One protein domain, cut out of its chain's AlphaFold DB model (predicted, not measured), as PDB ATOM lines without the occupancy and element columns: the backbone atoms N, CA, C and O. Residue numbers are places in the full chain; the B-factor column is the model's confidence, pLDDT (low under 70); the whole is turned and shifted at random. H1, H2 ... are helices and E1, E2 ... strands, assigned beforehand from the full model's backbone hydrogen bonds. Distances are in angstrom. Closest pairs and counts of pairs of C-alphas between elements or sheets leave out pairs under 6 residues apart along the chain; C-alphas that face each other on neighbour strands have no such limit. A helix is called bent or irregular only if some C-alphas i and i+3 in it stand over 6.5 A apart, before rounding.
ATOM      1  N   ALA A  11      43.326   3.629  91.662       85.00
ATOM      2  CA  ALA A  11      43.130   4.065  90.281       85.00
ATOM      3  C   ALA A  11      43.651   3.017  89.281       85.00
ATOM      4  O   ALA A  11      44.721   2.432  89.471       85.00
ATOM      5  N   GLY A  12      42.897   2.788  88.207       81.38
ATOM      6  CA  GLY A  12      43.178   1.765  87.202       81.38
ATOM      7  C   GLY A  12      41.946   0.945  86.827       81.38
ATOM      8  O   GLY A  12      40.818   1.293  87.175       81.38
ATOM      9  N   CYS A  13      42.170  -0.152  86.103       78.31
ATOM     10  CA  CYS A  13      41.098  -1.043  85.674       78.31
ATOM     11  C   CYS A  13      40.643  -1.938  86.836       78.31
ATOM     12  O   CYS A  13      41.434  -2.667  87.437       78.31
ATOM     13  N   TRP A  14      39.355  -1.872  87.169       81.00
ATOM     14  CA  TRP A  14      38.733  -2.693  88.214       81.00
ATOM     15  C   TRP A  14      38.069  -3.935  87.629       81.00
ATOM     16  O   TRP A  14      37.946  -4.956  88.313       81.00
ATOM     17  N   LEU A  15      37.660  -3.861  86.363       78.69
ATOM     18  CA  LEU A  15      37.113  -4.968  85.594       78.69
ATOM     19  C   LEU A  15      37.791  -5.055  84.231       78.69
ATOM     20  O   LEU A  15      37.444  -4.321  83.317       78.69
ATOM     21  N   GLU A  16      38.715  -6.006  84.106       69.81
ATOM     22  CA  GLU A  16      39.426  -6.282  82.856       69.81
ATOM     23  C   GLU A  16      38.709  -7.342  82.004       69.81
ATOM     24  O   GLU A  16      38.227  -8.362  82.530       69.81
ATOM     25  N   GLY A  17      38.731  -7.147  80.682       58.75
ATOM     26  CA  GLY A  17      38.487  -8.193  79.691       58.75
ATOM     27  C   GLY A  17      37.569  -7.766  78.547       58.75
ATOM     28  O   GLY A  17      36.537  -7.142  78.766       58.75
ATOM     29  N   SER A  18      37.891  -8.239  77.333       54.44
ATOM     30  CA  SER A  18      37.239  -7.974  76.024       54.44
ATOM     31  C   SER A  18      35.717  -8.217  75.897       54.44
ATOM     32  O   SER A  18      35.172  -8.192  74.796       54.44
ATOM     33  N   GLN A  19      35.022  -8.498  76.997       58.41
ATOM     34  CA  GLN A  19      33.584  -8.732  77.061       58.41
ATOM     35  C   GLN A  19      32.974  -8.113  78.318       58.41
ATOM     36  O   GLN A  19      32.113  -8.709  78.946       58.41
ATOM     37  N   GLY A  20      33.436  -6.953  78.762       56.06
ATOM     38  CA  GLY A  20      33.089  -6.487  80.095       56.06
ATOM     39  C   GLY A  20      31.582  -6.224  80.343       56.06
ATOM     40  O   GLY A  20      31.115  -6.371  81.471       56.06
ATOM     41  N   TRP A  21      30.771  -6.062  79.284       60.16
ATOM     42  CA  TRP A  21      29.300  -6.070  79.365       60.16
ATOM     43  C   TRP A  21      28.709  -7.398  79.859       60.16
ATOM     44  O   TRP A  21      27.592  -7.392  80.350       60.16
ATOM     45  N   THR A  22      29.434  -8.519  79.770       65.69
ATOM     46  CA  THR A  22      29.029  -9.852  80.268       65.69
ATOM     47  C   THR A  22      29.392 -10.071  81.737       65.69
ATOM     48  O   THR A  22      28.961 -11.032  82.376       65.69
ATOM     49  N   ASN A  23      30.175  -9.149  82.295       74.81
ATOM     50  CA  ASN A  23      30.792  -9.252  83.607       74.81
ATOM     51  C   ASN A  23      30.216  -8.255  84.617       74.81
ATOM     52  O   ASN A  23      30.780  -8.093  85.696       74.81
ATOM     53  N   ASN A  24      29.068  -7.644  84.317       82.25
ATOM     54  CA  ASN A  24      28.372  -6.698  85.195       82.25
ATOM     55  C   ASN A  24      28.138  -7.232  86.623       82.25
ATOM     56  O   ASN A  24      28.242  -6.492  87.599       82.25
ATOM     57  N   HIS A  25      27.945  -8.546  86.785       86.38
ATOM     58  CA  HIS A  25      27.860  -9.188  88.103       86.38
ATOM     59  C   HIS A  25      29.130  -9.009  88.968       86.38
ATOM     60  O   HIS A  25      29.050  -9.035  90.198       86.38
ATOM     61  N   ARG A  26      30.311  -8.811  88.364       87.69
ATOM     62  CA  ARG A  26      31.575  -8.569  89.082       87.69
ATOM     63  C   ARG A  26      31.614  -7.176  89.713       87.69
ATOM     64  O   ARG A  26      32.183  -7.050  90.795       87.69
ATOM     65  N   VAL A  27      30.975  -6.170  89.101       89.94
ATOM     66  CA  VAL A  27      30.774  -4.832  89.700       89.94
ATOM     67  C   VAL A  27      30.004  -4.975  90.999       89.94
ATOM     68  O   VAL A  27      30.433  -4.491  92.039       89.94
ATOM     69  N   VAL A  28      28.895  -5.715  90.941       92.19
ATOM     70  CA  VAL A  28      28.023  -5.961  92.087       92.19
ATOM     71  C   VAL A  28      28.794  -6.700  93.173       92.19
ATOM     72  O   VAL A  28      28.794  -6.272  94.322       92.19
ATOM     73  N   GLY A  29      29.540  -7.751  92.820       91.00
ATOM     74  CA  GLY A  29      30.406  -8.459  93.767       91.00
ATOM     75  C   GLY A  29      31.454  -7.549  94.421       91.00
ATOM     76  O   GLY A  29      31.701  -7.646  95.626       91.00
ATOM     77  N   ARG A  30      32.040  -6.621  93.655       88.88
ATOM     78  CA  ARG A  30      32.975  -5.621  94.179       88.88
ATOM     79  C   ARG A  30      32.267  -4.651  95.118       88.88
ATOM     80  O   ARG A  30      32.720  -4.504  96.247       88.88
ATOM     81  N   ALA A  31      31.140  -4.069  94.726       92.88
ATOM     82  CA  ALA A  31      30.337  -3.198  95.578       92.88
ATOM     83  C   ALA A  31      29.923  -3.897  96.885       92.88
ATOM     84  O   ALA A  31      30.065  -3.320  97.963       92.88
ATOM     85  N   VAL A  32      29.513  -5.170  96.826       93.75
ATOM     86  CA  VAL A  32      29.174  -5.987  98.008       93.75
ATOM     87  C   VAL A  32      30.373  -6.123  98.947       93.75
ATOM     88  O   VAL A  32      30.214  -6.000 100.160       93.75
ATOM     89  N   SER A  33      31.590  -6.290  98.417       91.44
ATOM     90  CA  SER A  33      32.808  -6.317  99.245       91.44
ATOM     91  C   SER A  33      33.089  -4.994  99.981       91.44
ATOM     92  O   SER A  33      33.753  -5.011 101.016       91.44
ATOM     93  N   TYR A  34      32.535  -3.877  99.495       90.88
ATOM     94  CA  TYR A  34      32.558  -2.555 100.137       90.88
ATOM     95  C   TYR A  34      31.294  -2.249 100.963       90.88
ATOM     96  O   TYR A  34      31.199  -1.187 101.573       90.88
ATOM     97  N   GLY A  35      30.342  -3.184 101.042       93.88
ATOM     98  CA  GLY A  35      29.146  -3.071 101.879       93.88
ATOM     99  C   GLY A  35      27.848  -2.741 101.143       93.88
ATOM    100  O   GLY A  35      26.844  -2.492 101.807       93.88
ATOM    101  N   PHE A  36      27.834  -2.764  99.808       95.00
ATOM    102  CA  PHE A  36      26.585  -2.716  99.048       95.00
ATOM    103  C   PHE A  36      25.702  -3.919  99.399       95.00
ATOM    104  O   PHE A  36      26.176  -5.053  99.493       95.00
ATOM    105  N   VAL A  37      24.407  -3.673  99.573       96.50
ATOM    106  CA  VAL A  37      23.412  -4.720  99.818       96.50
ATOM    107  C   VAL A  37      22.594  -4.881  98.549       96.50
ATOM    108  O   VAL A  37      21.934  -3.938  98.124       96.50
ATOM    109  N   VAL A  38      22.633  -6.077  97.961       96.19
ATOM    110  CA  VAL A  38      21.808  -6.409  96.793       96.19
ATOM    111  C   VAL A  38      20.335  -6.376  97.217       96.19
ATOM    112  O   VAL A  38      19.976  -7.082  98.164       96.19
ATOM    113  N   PRO A  39      19.474  -5.567  96.570       95.81
ATOM    114  CA  PRO A  39      18.051  -5.586  96.872       95.81
ATOM    115  C   PRO A  39      17.451  -6.940  96.490       95.81
ATOM    116  O   PRO A  39      17.836  -7.550  95.490       95.81
ATOM    117  N   LYS A  40      16.498  -7.414  97.294       95.44
ATOM    118  CA  LYS A  40      15.973  -8.781  97.203       95.44
ATOM    119  C   LYS A  40      15.397  -9.102  95.820       95.44
ATOM    120  O   LYS A  40      15.540 -10.216  95.332       95.44
ATOM    121  N   GLU A  41      14.756  -8.127  95.189       94.56
ATOM    122  CA  GLU A  41      14.176  -8.239  93.851       94.56
ATOM    123  C   GLU A  41      15.208  -8.517  92.747       94.56
ATOM    124  O   GLU A  41      14.835  -9.021  91.691       94.56
ATOM    125  N   TYR A  42      16.494  -8.248  92.994       96.38
ATOM    126  CA  TYR A  42      17.572  -8.507  92.043       96.38
ATOM    127  C   TYR A  42      18.354  -9.795  92.328       96.38
ATOM    128  O   TYR A  42      19.170 -10.182  91.499       96.38
ATOM    129  N   GLU A  43      18.138 -10.482  93.457       95.81
ATOM    130  CA  GLU A  43      18.934 -11.665  93.834       95.81
ATOM    131  C   GLU A  43      18.835 -12.793  92.794       95.81
ATOM    132  O   GLU A  43      19.852 -13.355  92.386       95.81
ATOM    133  N   GLU A  44      17.620 -13.094  92.322       96.69
ATOM    134  CA  GLU A  44      17.395 -14.122  91.295       96.69
ATOM    135  C   GLU A  44      18.006 -13.717  89.947       96.69
ATOM    136  O   GLU A  44      18.645 -14.534  89.284       96.69
ATOM    137  N   ALA A  45      17.865 -12.443  89.566       95.81
ATOM    138  CA  ALA A  45      18.442 -11.917  88.334       95.81
ATOM    139  C   ALA A  45      19.975 -11.925  88.362       95.81
ATOM    140  O   ALA A  45      20.602 -12.304  87.374       95.81
ATOM    141  N   LEU A  46      20.578 -11.566  89.498       95.31
ATOM    142  CA  LEU A  46      22.021 -11.605  89.703       95.31
ATOM    143  C   LEU A  46      22.557 -13.026  89.559       95.31
ATOM    144  O   LEU A  46      23.585 -13.216  88.913       95.31
ATOM    145  N   GLU A  47      21.883 -14.022  90.135       95.50
ATOM    146  CA  GLU A  47      22.333 -15.411  90.042       95.50
ATOM    147  C   GLU A  47      22.180 -15.976  88.622       95.50
ATOM    148  O   GLU A  47      23.137 -16.568  88.117       95.50
ATOM    149  N   ASP A  48      21.046 -15.749  87.945       95.06
ATOM    150  CA  ASP A  48      20.851 -16.170  86.545       95.06
ATOM    151  C   ASP A  48      21.905 -15.533  85.627       95.06
ATOM    152  O   ASP A  48      22.602 -16.211  84.868       95.06
ATOM    153  N   TYR A  49      22.108 -14.224  85.770       92.00
ATOM    154  CA  TYR A  49      23.098 -13.488  84.996       92.00
ATOM    155  C   TYR A  49      24.532 -13.925  85.297       92.00
ATOM    156  O   TYR A  49      25.356 -14.033  84.392       92.00
ATOM    157  N   ARG A  50      24.864 -14.221  86.556       90.88
ATOM    158  CA  ARG A  50      26.191 -14.730  86.932       90.88
ATOM    159  C   ARG A  50      26.490 -16.083  86.282       90.88
ATOM    160  O   ARG A  50      27.646 -16.353  85.966       90.88
ATOM    161  N   GLN A  51      25.479 -16.931  86.101       91.31
ATOM    162  CA  GLN A  51      25.637 -18.253  85.491       91.31
ATOM    163  C   GLN A  51      25.658 -18.198  83.960       91.31
ATOM    164  O   GLN A  51      26.433 -18.923  83.336       91.31
ATOM    165  N   ASN A  52      24.822 -17.346  83.363       90.00
ATOM    166  CA  ASN A  52      24.527 -17.379  81.930       90.00
ATOM    167  C   ASN A  52      25.040 -16.153  81.155       90.00
ATOM    168  O   ASN A  52      25.075 -16.175  79.921       90.00
ATOM    169  N   GLY A  53      25.460 -15.089  81.843       86.62
ATOM    170  CA  GLY A  53      25.923 -13.841  81.241       86.62
ATOM    171  C   GLY A  53      24.905 -13.297  80.225       86.62
ATOM    172  O   GLY A  53      23.720 -13.204  80.539       86.62
ATOM    173  N   PRO A  54      25.310 -13.003  78.975       83.56
ATOM    174  CA  PRO A  54      24.399 -12.566  77.912       83.56
ATOM    175  C   PRO A  54      23.319 -13.571  77.521       83.56
ATOM    176  O   PRO A  54      22.389 -13.200  76.816       83.56
ATOM    177  N   SER A  55      23.468 -14.840  77.908       89.44
ATOM    178  CA  SER A  55      22.476 -15.889  77.646       89.44
ATOM    179  C   SER A  55      21.456 -16.035  78.779       89.44
ATOM    180  O   SER A  55      20.641 -16.954  78.732       89.44
ATOM    181  N   ALA A  56      21.519 -15.181  79.805       92.44
ATOM    182  CA  ALA A  56      20.501 -15.101  80.846       92.44
ATOM    183  C   ALA A  56      19.131 -14.741  80.257       92.44
ATOM    184  O   ALA A  56      19.020 -14.303  79.108       92.44
ATOM    185  N   SER A  57      18.074 -14.918  81.049       95.31
ATOM    186  CA  SER A  57      16.742 -14.501  80.615       95.31
ATOM    187  C   SER A  57      16.707 -12.997  80.313       95.31
ATOM    188  O   SER A  57      17.421 -12.220  80.944       95.31
ATOM    189  N   GLU A  58      15.856 -12.566  79.376       95.12
ATOM    190  CA  GLU A  58      15.712 -11.142  79.017       95.12
ATOM    191  C   GLU A  58      15.412 -10.273  80.249       95.12
ATOM    192  O   GLU A  58      16.021  -9.225  80.434       95.12
ATOM    193  N   ASN A  59      14.559 -10.766  81.153       95.62
ATOM    194  CA  ASN A  59      14.252 -10.090  82.413       95.62
ATOM    195  C   ASN A  59      15.486  -9.948  83.317       95.62
ATOM    196  O   ASN A  59      15.690  -8.895  83.913       95.62
ATOM    197  N   SER A  60      16.300 -11.000  83.444       95.06
ATOM    198  CA  SER A  60      17.512 -10.969  84.269       95.06
ATOM    199  C   SER A  60      18.605 -10.112  83.641       95.06
ATOM    200  O   SER A  60      19.326  -9.427  84.361       95.06
ATOM    201  N   TRP A  61      18.710 -10.114  82.311       92.81
ATOM    202  CA  TRP A  61      19.599  -9.225  81.575       92.81
ATOM    203  C   TRP A  61      19.212  -7.763  81.816       92.81
ATOM    204  O   TRP A  61      20.043  -6.998  82.298       92.81
ATOM    205  N   GLU A  62      17.946  -7.400  81.604       93.69
ATOM    206  CA  GLU A  62      17.455  -6.032  81.807       93.69
ATOM    207  C   GLU A  62      17.606  -5.580  83.265       93.69
ATOM    208  O   GLU A  62      18.097  -4.489  83.534       93.69
ATOM    209  N   ALA A  63      17.278  -6.441  84.232       95.06
ATOM    210  CA  ALA A  63      17.455  -6.128  85.648       95.06
ATOM    211  C   ALA A  63      18.930  -5.891  86.028       95.06
ATOM    212  O   ALA A  63      19.222  -5.131  86.952       95.06
ATOM    213  N   MET A  64      19.870  -6.537  85.337       92.75
ATOM    214  CA  MET A  64      21.295  -6.414  85.630       92.75
ATOM    215  C   MET A  64      21.959  -5.245  84.914       92.75
ATOM    216  O   MET A  64      22.745  -4.541  85.548       92.75
ATOM    217  N   VAL A  65      21.694  -5.067  83.620       89.00
ATOM    218  CA  VAL A  65      22.458  -4.166  82.737       89.00
ATOM    219  C   VAL A  65      21.595  -3.155  81.984       89.00
ATOM    220  O   VAL A  65      22.132  -2.339  81.237       89.00
ATOM    221  N   GLY A  66      20.273  -3.206  82.157       88.12
ATOM    222  CA  GLY A  66      19.372  -2.153  81.707       88.12
ATOM    223  C   GLY A  66      19.605  -0.857  82.483       88.12
ATOM    224  O   GLY A  66      20.233  -0.848  83.546       88.12
ATOM    225  N   GLN A  67      19.086   0.251  81.955       87.00
ATOM    226  CA  GLN A  67      19.259   1.571  82.562       87.00
ATOM    227  C   GLN A  67      18.679   1.605  83.986       87.00
ATOM    228  O   GLN A  67      17.497   1.335  84.194       87.00
ATOM    229  N   GLY A  68      19.502   1.979  84.967       89.62
ATOM    230  CA  GLY A  68      19.139   1.976  86.388       89.62
ATOM    231  C   GLY A  68      19.097   0.581  87.022       89.62
ATOM    232  O   GLY A  68      18.631   0.436  88.158       89.62
ATOM    233  N   GLY A  69      19.568  -0.441  86.307       93.94
ATOM    234  CA  GLY A  69      19.673  -1.813  86.787       93.94
ATOM    235  C   GLY A  69      20.699  -1.976  87.909       93.94
ATOM    236  O   GLY A  69      21.303  -1.022  88.408       93.94
ATOM    237  N   LEU A  70      20.912  -3.222  88.330       95.12
ATOM    238  CA  LEU A  70      21.756  -3.516  89.488       95.12
ATOM    239  C   LEU A  70      23.219  -3.079  89.297       95.12
ATOM    240  O   LEU A  70      23.866  -2.681  90.266       95.12
ATOM    241  N   SER A  71      23.751  -3.158  88.074       91.75
ATOM    242  CA  SER A  71      25.123  -2.721  87.772       91.75
ATOM    243  C   SER A  71      25.306  -1.207  87.896       91.75
ATOM    244  O   SER A  71      26.292  -0.779  88.500       91.75
ATOM    245  N   ASP A  72      24.344  -0.411  87.424       92.25
ATOM    246  CA  ASP A  72      24.329   1.046  87.600       92.25
ATOM    247  C   ASP A  72      24.281   1.401  89.089       92.25
ATOM    248  O   ASP A  72      25.135   2.130  89.583       92.25
ATOM    249  N   GLN A  73      23.370   0.782  89.849       95.31
ATOM    250  CA  GLN A  73      23.249   1.018  91.294       95.31
ATOM    251  C   GLN A  73      24.528   0.654  92.064       95.31
ATOM    252  O   GLN A  73      24.929   1.356  92.996       95.31
ATOM    253  N   ALA A  74      25.184  -0.447  91.687       94.50
ATOM    254  CA  ALA A  74      26.460  -0.843  92.269       94.50
ATOM    255  C   ALA A  74      27.586   0.136  91.898       94.50
ATOM    256  O   ALA A  74      28.436   0.431  92.741       94.50
ATOM    257  N   THR A  75      27.586   0.653  90.668       92.94
ATOM    258  CA  THR A  75      28.548   1.663  90.208       92.94
ATOM    259  C   THR A  75      28.349   2.980  90.953       92.94
ATOM    260  O   THR A  75      29.316   3.511  91.488       92.94
ATOM    261  N   ASP A  76      27.110   3.453  91.101       94.56
ATOM    262  CA  ASP A  76      26.770   4.657  91.869       94.56
ATOM    263  C   ASP A  76      27.212   4.541  93.332       94.56
ATOM    264  O   ASP A  76      27.775   5.476  93.909       94.56
ATOM    265  N   PHE A  77      27.006   3.370  93.943       94.81
ATOM    266  CA  PHE A  77      27.490   3.097  95.294       94.81
ATOM    267  C   PHE A  77      29.019   3.187  95.381       94.81
ATOM    268  O   PHE A  77      29.544   3.815  96.301       94.81
ATOM    269  N   LEU A  78      29.742   2.582  94.435       93.38
ATOM    270  CA  LEU A  78      31.204   2.659  94.381       93.38
ATOM    271  C   LEU A  78      31.681   4.098  94.134       93.38
ATOM    272  O   LEU A  78      32.624   4.541  94.788       93.38
ATOM    273  N   GLN A  79      31.001   4.853  93.270       93.44
ATOM    274  CA  GLN A  79      31.289   6.260  92.998       93.44
ATOM    275  C   GLN A  79      31.129   7.129  94.250       93.44
ATOM    276  O   GLN A  79      31.965   7.991  94.508       93.44
ATOM    277  N   ALA A  80      30.115   6.876  95.079       93.69
ATOM    278  CA  ALA A  80      29.932   7.586  96.347       93.69
ATOM    279  C   ALA A  80      31.054   7.315  97.370       93.69
ATOM    280  O   ALA A  80      31.224   8.082  98.321       93.69
ATOM    281  N   LEU A  81      31.809   6.226  97.194       92.56
ATOM    282  CA  LEU A  81      32.975   5.877  98.009       92.56
ATOM    283  C   LEU A  81      34.302   6.333  97.394       92.56
ATOM    284  O   LEU A  81      35.332   6.239  98.068       92.56
ATOM    285  N   ALA A  82      34.295   6.775  96.134       91.88
ATOM    286  CA  ALA A  82      35.490   7.200  95.429       91.88
ATOM    287  C   ALA A  82      36.094   8.465  96.072       91.88
ATOM    288  O   ALA A  82      35.376   9.279  96.666       91.88
ATOM    289  N   PRO A  83      37.422   8.653  95.982       91.31
ATOM    290  CA  PRO A  83      38.052   9.911  96.359       91.31
ATOM    291  C   PRO A  83      37.474  11.086  95.569       91.31
ATOM    292  O   PRO A  83      37.067  10.930  94.421       91.31
ATOM    293  N   ASN A  84      37.525  12.282  96.159       88.50
ATOM    294  CA  ASN A  84      37.254  13.510  95.411       88.50
ATOM    295  C   ASN A  84      38.158  13.573  94.170       88.50
ATOM    296  O   ASN A  84      39.330  13.201  94.254       88.50
ATOM    297  N   ASP A  85      37.608  14.070  93.062       92.31
ATOM    298  CA  ASP A  85      38.272  14.193  91.757       92.31
ATOM    299  C   ASP A  85      38.586  12.851  91.062       92.31
ATOM    300  O   ASP A  85      39.422  12.813  90.157       92.31
ATOM    301  N   TYR A  86      37.937  11.752  91.475       93.25
ATOM    302  CA  TYR A  86      37.996  10.455  90.798       93.25
ATOM    303  C   TYR A  86      36.606   9.951  90.417       93.25
ATOM    304  O   TYR A  86      35.640  10.072  91.174       93.25
ATOM    305  N   GLU A  87      36.533   9.317  89.254       93.88
ATOM    306  CA  GLU A  87      35.307   8.816  88.652       93.88
ATOM    307  C   GLU A  87      35.480   7.381  88.161       93.88
ATOM    308  O   GLU A  87      36.508   7.003  87.590       93.88
ATOM    309  N   PHE A  88      34.452   6.576  88.405       91.56
ATOM    310  CA  PHE A  88      34.260   5.290  87.767       91.56
ATOM    311  C   PHE A  88      33.691   5.515  86.371       91.56
ATOM    312  O   PHE A  88      32.602   6.061  86.211       91.56
ATOM    313  N   VAL A  89      34.424   5.061  85.363       89.69
ATOM    314  CA  VAL A  89      34.053   5.191  83.956       89.69
ATOM    315  C   VAL A  89      33.909   3.808  83.346       89.69
ATOM    316  O   VAL A  89      34.765   2.937  83.528       89.69
ATOM    317  N   TRP A  90      32.813   3.636  82.613       85.06
ATOM    318  CA  TRP A  90      32.557   2.470  81.786       85.06
ATOM    319  C   TRP A  90      33.037   2.712  80.359       85.06
ATOM    320  O   TRP A  90      32.608   3.671  79.720       85.06
ATOM    321  N   ASP A  91      33.862   1.809  79.834       79.94
ATOM    322  CA  ASP A  91      34.257   1.797  78.426       79.94
ATOM    323  C   ASP A  91      34.328   0.374  77.879       79.94
ATOM    324  O   ASP A  91      34.992  -0.479  78.454       79.94
ATOM    325  N   ALA A  92      33.631   0.096  76.775       76.12
ATOM    326  CA  ALA A  92      33.589  -1.227  76.137       76.12
ATOM    327  C   ALA A  92      33.337  -2.415  77.107       76.12
ATOM    328  O   ALA A  92      33.699  -3.564  76.833       76.12
ATOM    329  N   GLY A  93      32.667  -2.148  78.237       71.75
ATOM    330  CA  GLY A  93      32.409  -3.104  79.312       71.75
ATOM    331  C   GLY A  93      33.474  -3.156  80.415       71.75
ATOM    332  O   GLY A  93      33.285  -3.840  81.416       71.75
ATOM    333  N   GLU A  94      34.590  -2.468  80.270       80.94
ATOM    334  CA  GLU A  94      35.565  -2.303  81.338       80.94
ATOM    335  C   GLU A  94      35.109  -1.194  82.281       80.94
ATOM    336  O   GLU A  94      34.584  -0.168  81.850       80.94
ATOM    337  N   LEU A  95      35.311  -1.415  83.578       87.31
ATOM    338  CA  LEU A  95      35.087  -0.406  84.602       87.31
ATOM    339  C   LEU A  95      36.444   0.015  85.149       87.31
ATOM    340  O   LEU A  95      37.178  -0.817  85.692       87.31
ATOM    341  N   SER A  96      36.754   1.299  85.030       89.94
ATOM    342  CA  SER A  96      38.009   1.883  85.502       89.94
ATOM    343  C   SER A  96      37.748   3.023  86.472       89.94
ATOM    344  O   SER A  96      36.823   3.801  86.268       89.94
ATOM    345  N   LEU A  97      38.580   3.138  87.507       92.62
ATOM    346  CA  LEU A  97      38.650   4.327  88.353       92.62
ATOM    347  C   LEU A  97      39.752   5.234  87.805       92.62
ATOM    348  O   LEU A  97      40.920   4.837  87.785       92.62
ATOM    349  N   MET A  98      39.396   6.437  87.381       93.75
ATOM    350  CA  MET A  98      40.326   7.420  86.822       93.75
ATOM    351  C   MET A  98      40.085   8.795  87.438       93.75
ATOM    352  O   MET A  98      39.087   8.998  88.125       93.75
ATOM    353  N   THR A  99      41.005   9.736  87.248       94.00
ATOM    354  CA  THR A  99      40.761  11.121  87.674       94.00
ATOM    355  C   THR A  99      39.637  11.741  86.839       94.00
ATOM    356  O   THR A  99      39.492  11.406  85.663       94.00
ATOM    357  N   SER A 100      38.871  12.686  87.391       91.06
ATOM    358  CA  SER A 100      37.817  13.393  86.640       91.06
ATOM    359  C   SER A 100      38.365  14.057  85.369       91.06
ATOM    360  O   SER A 100      37.719  14.038  84.330       91.06
ATOM    361  N   ALA A 101      39.602  14.564  85.400       90.88
ATOM    362  CA  ALA A 101      40.253  15.130  84.215       90.88
ATOM    363  C   ALA A 101      40.543  14.078  83.123       90.88
ATOM    364  O   ALA A 101      40.430  14.372  81.932       90.88
ATOM    365  N   GLU A 102      40.924  12.857  83.510       90.56
ATOM    366  CA  GLU A 102      41.088  11.735  82.575       90.56
ATOM    367  C   GLU A 102      39.734  11.274  82.026       90.56
ATOM    368  O   GLU A 102      39.626  11.051  80.821       90.56
ATOM    369  N   ALA A 103      38.702  11.204  82.872       87.88
ATOM    370  CA  ALA A 103      37.336  10.858  82.479       87.88
ATOM    371  C   ALA A 103      36.759  11.852  81.457       87.88
ATOM    372  O   ALA A 103      36.226  11.447  80.423       87.88
ATOM    373  N   GLU A 104      36.931  13.156  81.691       86.69
ATOM    374  CA  GLU A 104      36.529  14.213  80.758       86.69
ATOM    375  C   GLU A 104      37.239  14.077  79.404       86.69
ATOM    376  O   GLU A 104      36.600  14.137  78.349       86.69
ATOM    377  N   ALA A 105      38.556  13.845  79.411       84.69
ATOM    378  CA  ALA A 105      39.321  13.628  78.185       84.69
ATOM    379  C   ALA A 105      38.864  12.365  77.434       84.69
ATOM    380  O   ALA A 105      38.842  12.358  76.203       84.69
ATOM    381  N   PHE A 106      38.459  11.323  78.164       78.38
ATOM    382  CA  PHE A 106      37.928  10.084  77.607       78.38
ATOM    383  C   PHE A 106      36.581  10.300  76.898       78.38
ATOM    384  O   PHE A 106      36.396   9.870  75.760       78.38
ATOM    385  N   GLY A 107      35.667  11.053  77.521       65.19
ATOM    386  CA  GLY A 107      34.334  11.355  76.983       65.19
ATOM    387  C   GLY A 107      34.322  12.217  75.713       65.19
ATOM    388  O   GLY A 107      33.324  12.240  74.997       65.19
ATOM    389  N   HIS A 108      35.423  12.898  75.383       55.22
ATOM    390  CA  HIS A 108      35.560  13.671  74.141       55.22
ATOM    391  C   HIS A 108      35.971  12.838  72.913       55.22
ATOM    392  O   HIS A 108      36.013  13.379  71.803       55.22
ATOM    393  N   HIS A 109      36.264  11.546  73.085       46.56
ATOM    394  CA  HIS A 109      36.676  10.640  72.008       46.56
ATOM    395  C   HIS A 109      35.609   9.605  71.593       46.56
ATOM    396  O   HIS A 109      35.894   8.802  70.702       46.56
TER     397      HIS A 109
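Overview. This is residues 11 to 109 of the 110 residues of an uncharacterized protein of Streptomyces sp. NRRL F-4489 (UniProt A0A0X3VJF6). A small three-stranded sheet with H5 over one face makes one end of this domain, and the crossed helices H2 and H3 make the other end. Between them H1 and H4 cross near the middle, H4 over the sheet's face opposite to H5. The printed part has 99 residues, with five named helices and three named strands in the order E1, H1, H2, H3, H4, E2, E3, H5; the sheet runs E1, E3, E2, all antiparallel, and the class is mixed, helices and strands. The whole is compact, with a radius of gyration of the C-alphas of 13.4 A and spans of 38 by 28 by 20 A.

Along the chain. E1, residues 12 to 15, begins with C-alpha 12 at (43.178, 1.765, 87.202) and is 9.2 A long. H1 is residues 24 to 33, 14.7 A. H2, residues 40 to 55, is 21.8 A long, with a kink of 64 degrees near residue 49; it is irregular, C-alphas 51 and 54 being 9.6 A apart. H3 is residues 58 to 65, 10.4 A. H4, residues 70 to 81, is 16.9 A long and begins with C-alpha 70 at (21.756, -3.516, 89.488). E2 is residues 86 to 91, 15.6 A, and E3 residues 94 to 99, 15.7 A. H5, residues 100 to 107, is 10.5 A long and ends with C-alpha 107 at (34.334, 11.355, 76.983).

Arrangement. In the sheet, E1 and E3 are antiparallel at 155 degrees, with N 14 and O 95 within hydrogen-bond range at 2.8 A. E2 and E3 form a hairpin at 150 degrees, with N 94 and O 91 at 2.7 A. H5 is on the sheet at a height of 8.2 A, over E3 and only just over E2, where 3 of its C-alphas fall. H4 is on the opposite face, over E2, at a height of 10.2 A. H1 only grazes the sheet, with residues 24 to 30. H1 and H4 touch at a steep tilt of 41 degrees, closest at the C-alphas of Val 28 and Ala 74, 5.4 A. H1 and H2 form a helical hairpin and only just touch, with 3 pairs of C-alphas within 8 A; the closest are those of His 25 and Arg 50, 5.9 A. H2 and H3 touch, about perpendicular at 79 degrees, with the C-alphas of Ala 45 and Ser 60 closest at 4.3 A. H3 and H4 touch only at the corner, where the C-alphas of Met 64 and Leu 70 are 4.8 A apart. H2 and H5 are apart. Every O i to N i+4 pair is within hydrogen-bond range in H1, H3, H4 and H5, and 8 of 12 in H2.

Size, cuts and confidence. The two C-alphas farthest apart are those of Ser 57 and Ala 101, at 38.0 A. The printed part has no cut and no long link. The mean pLDDT of the printed part is 87.2, and residues 16 to 22 and 107 to 109 are under 70.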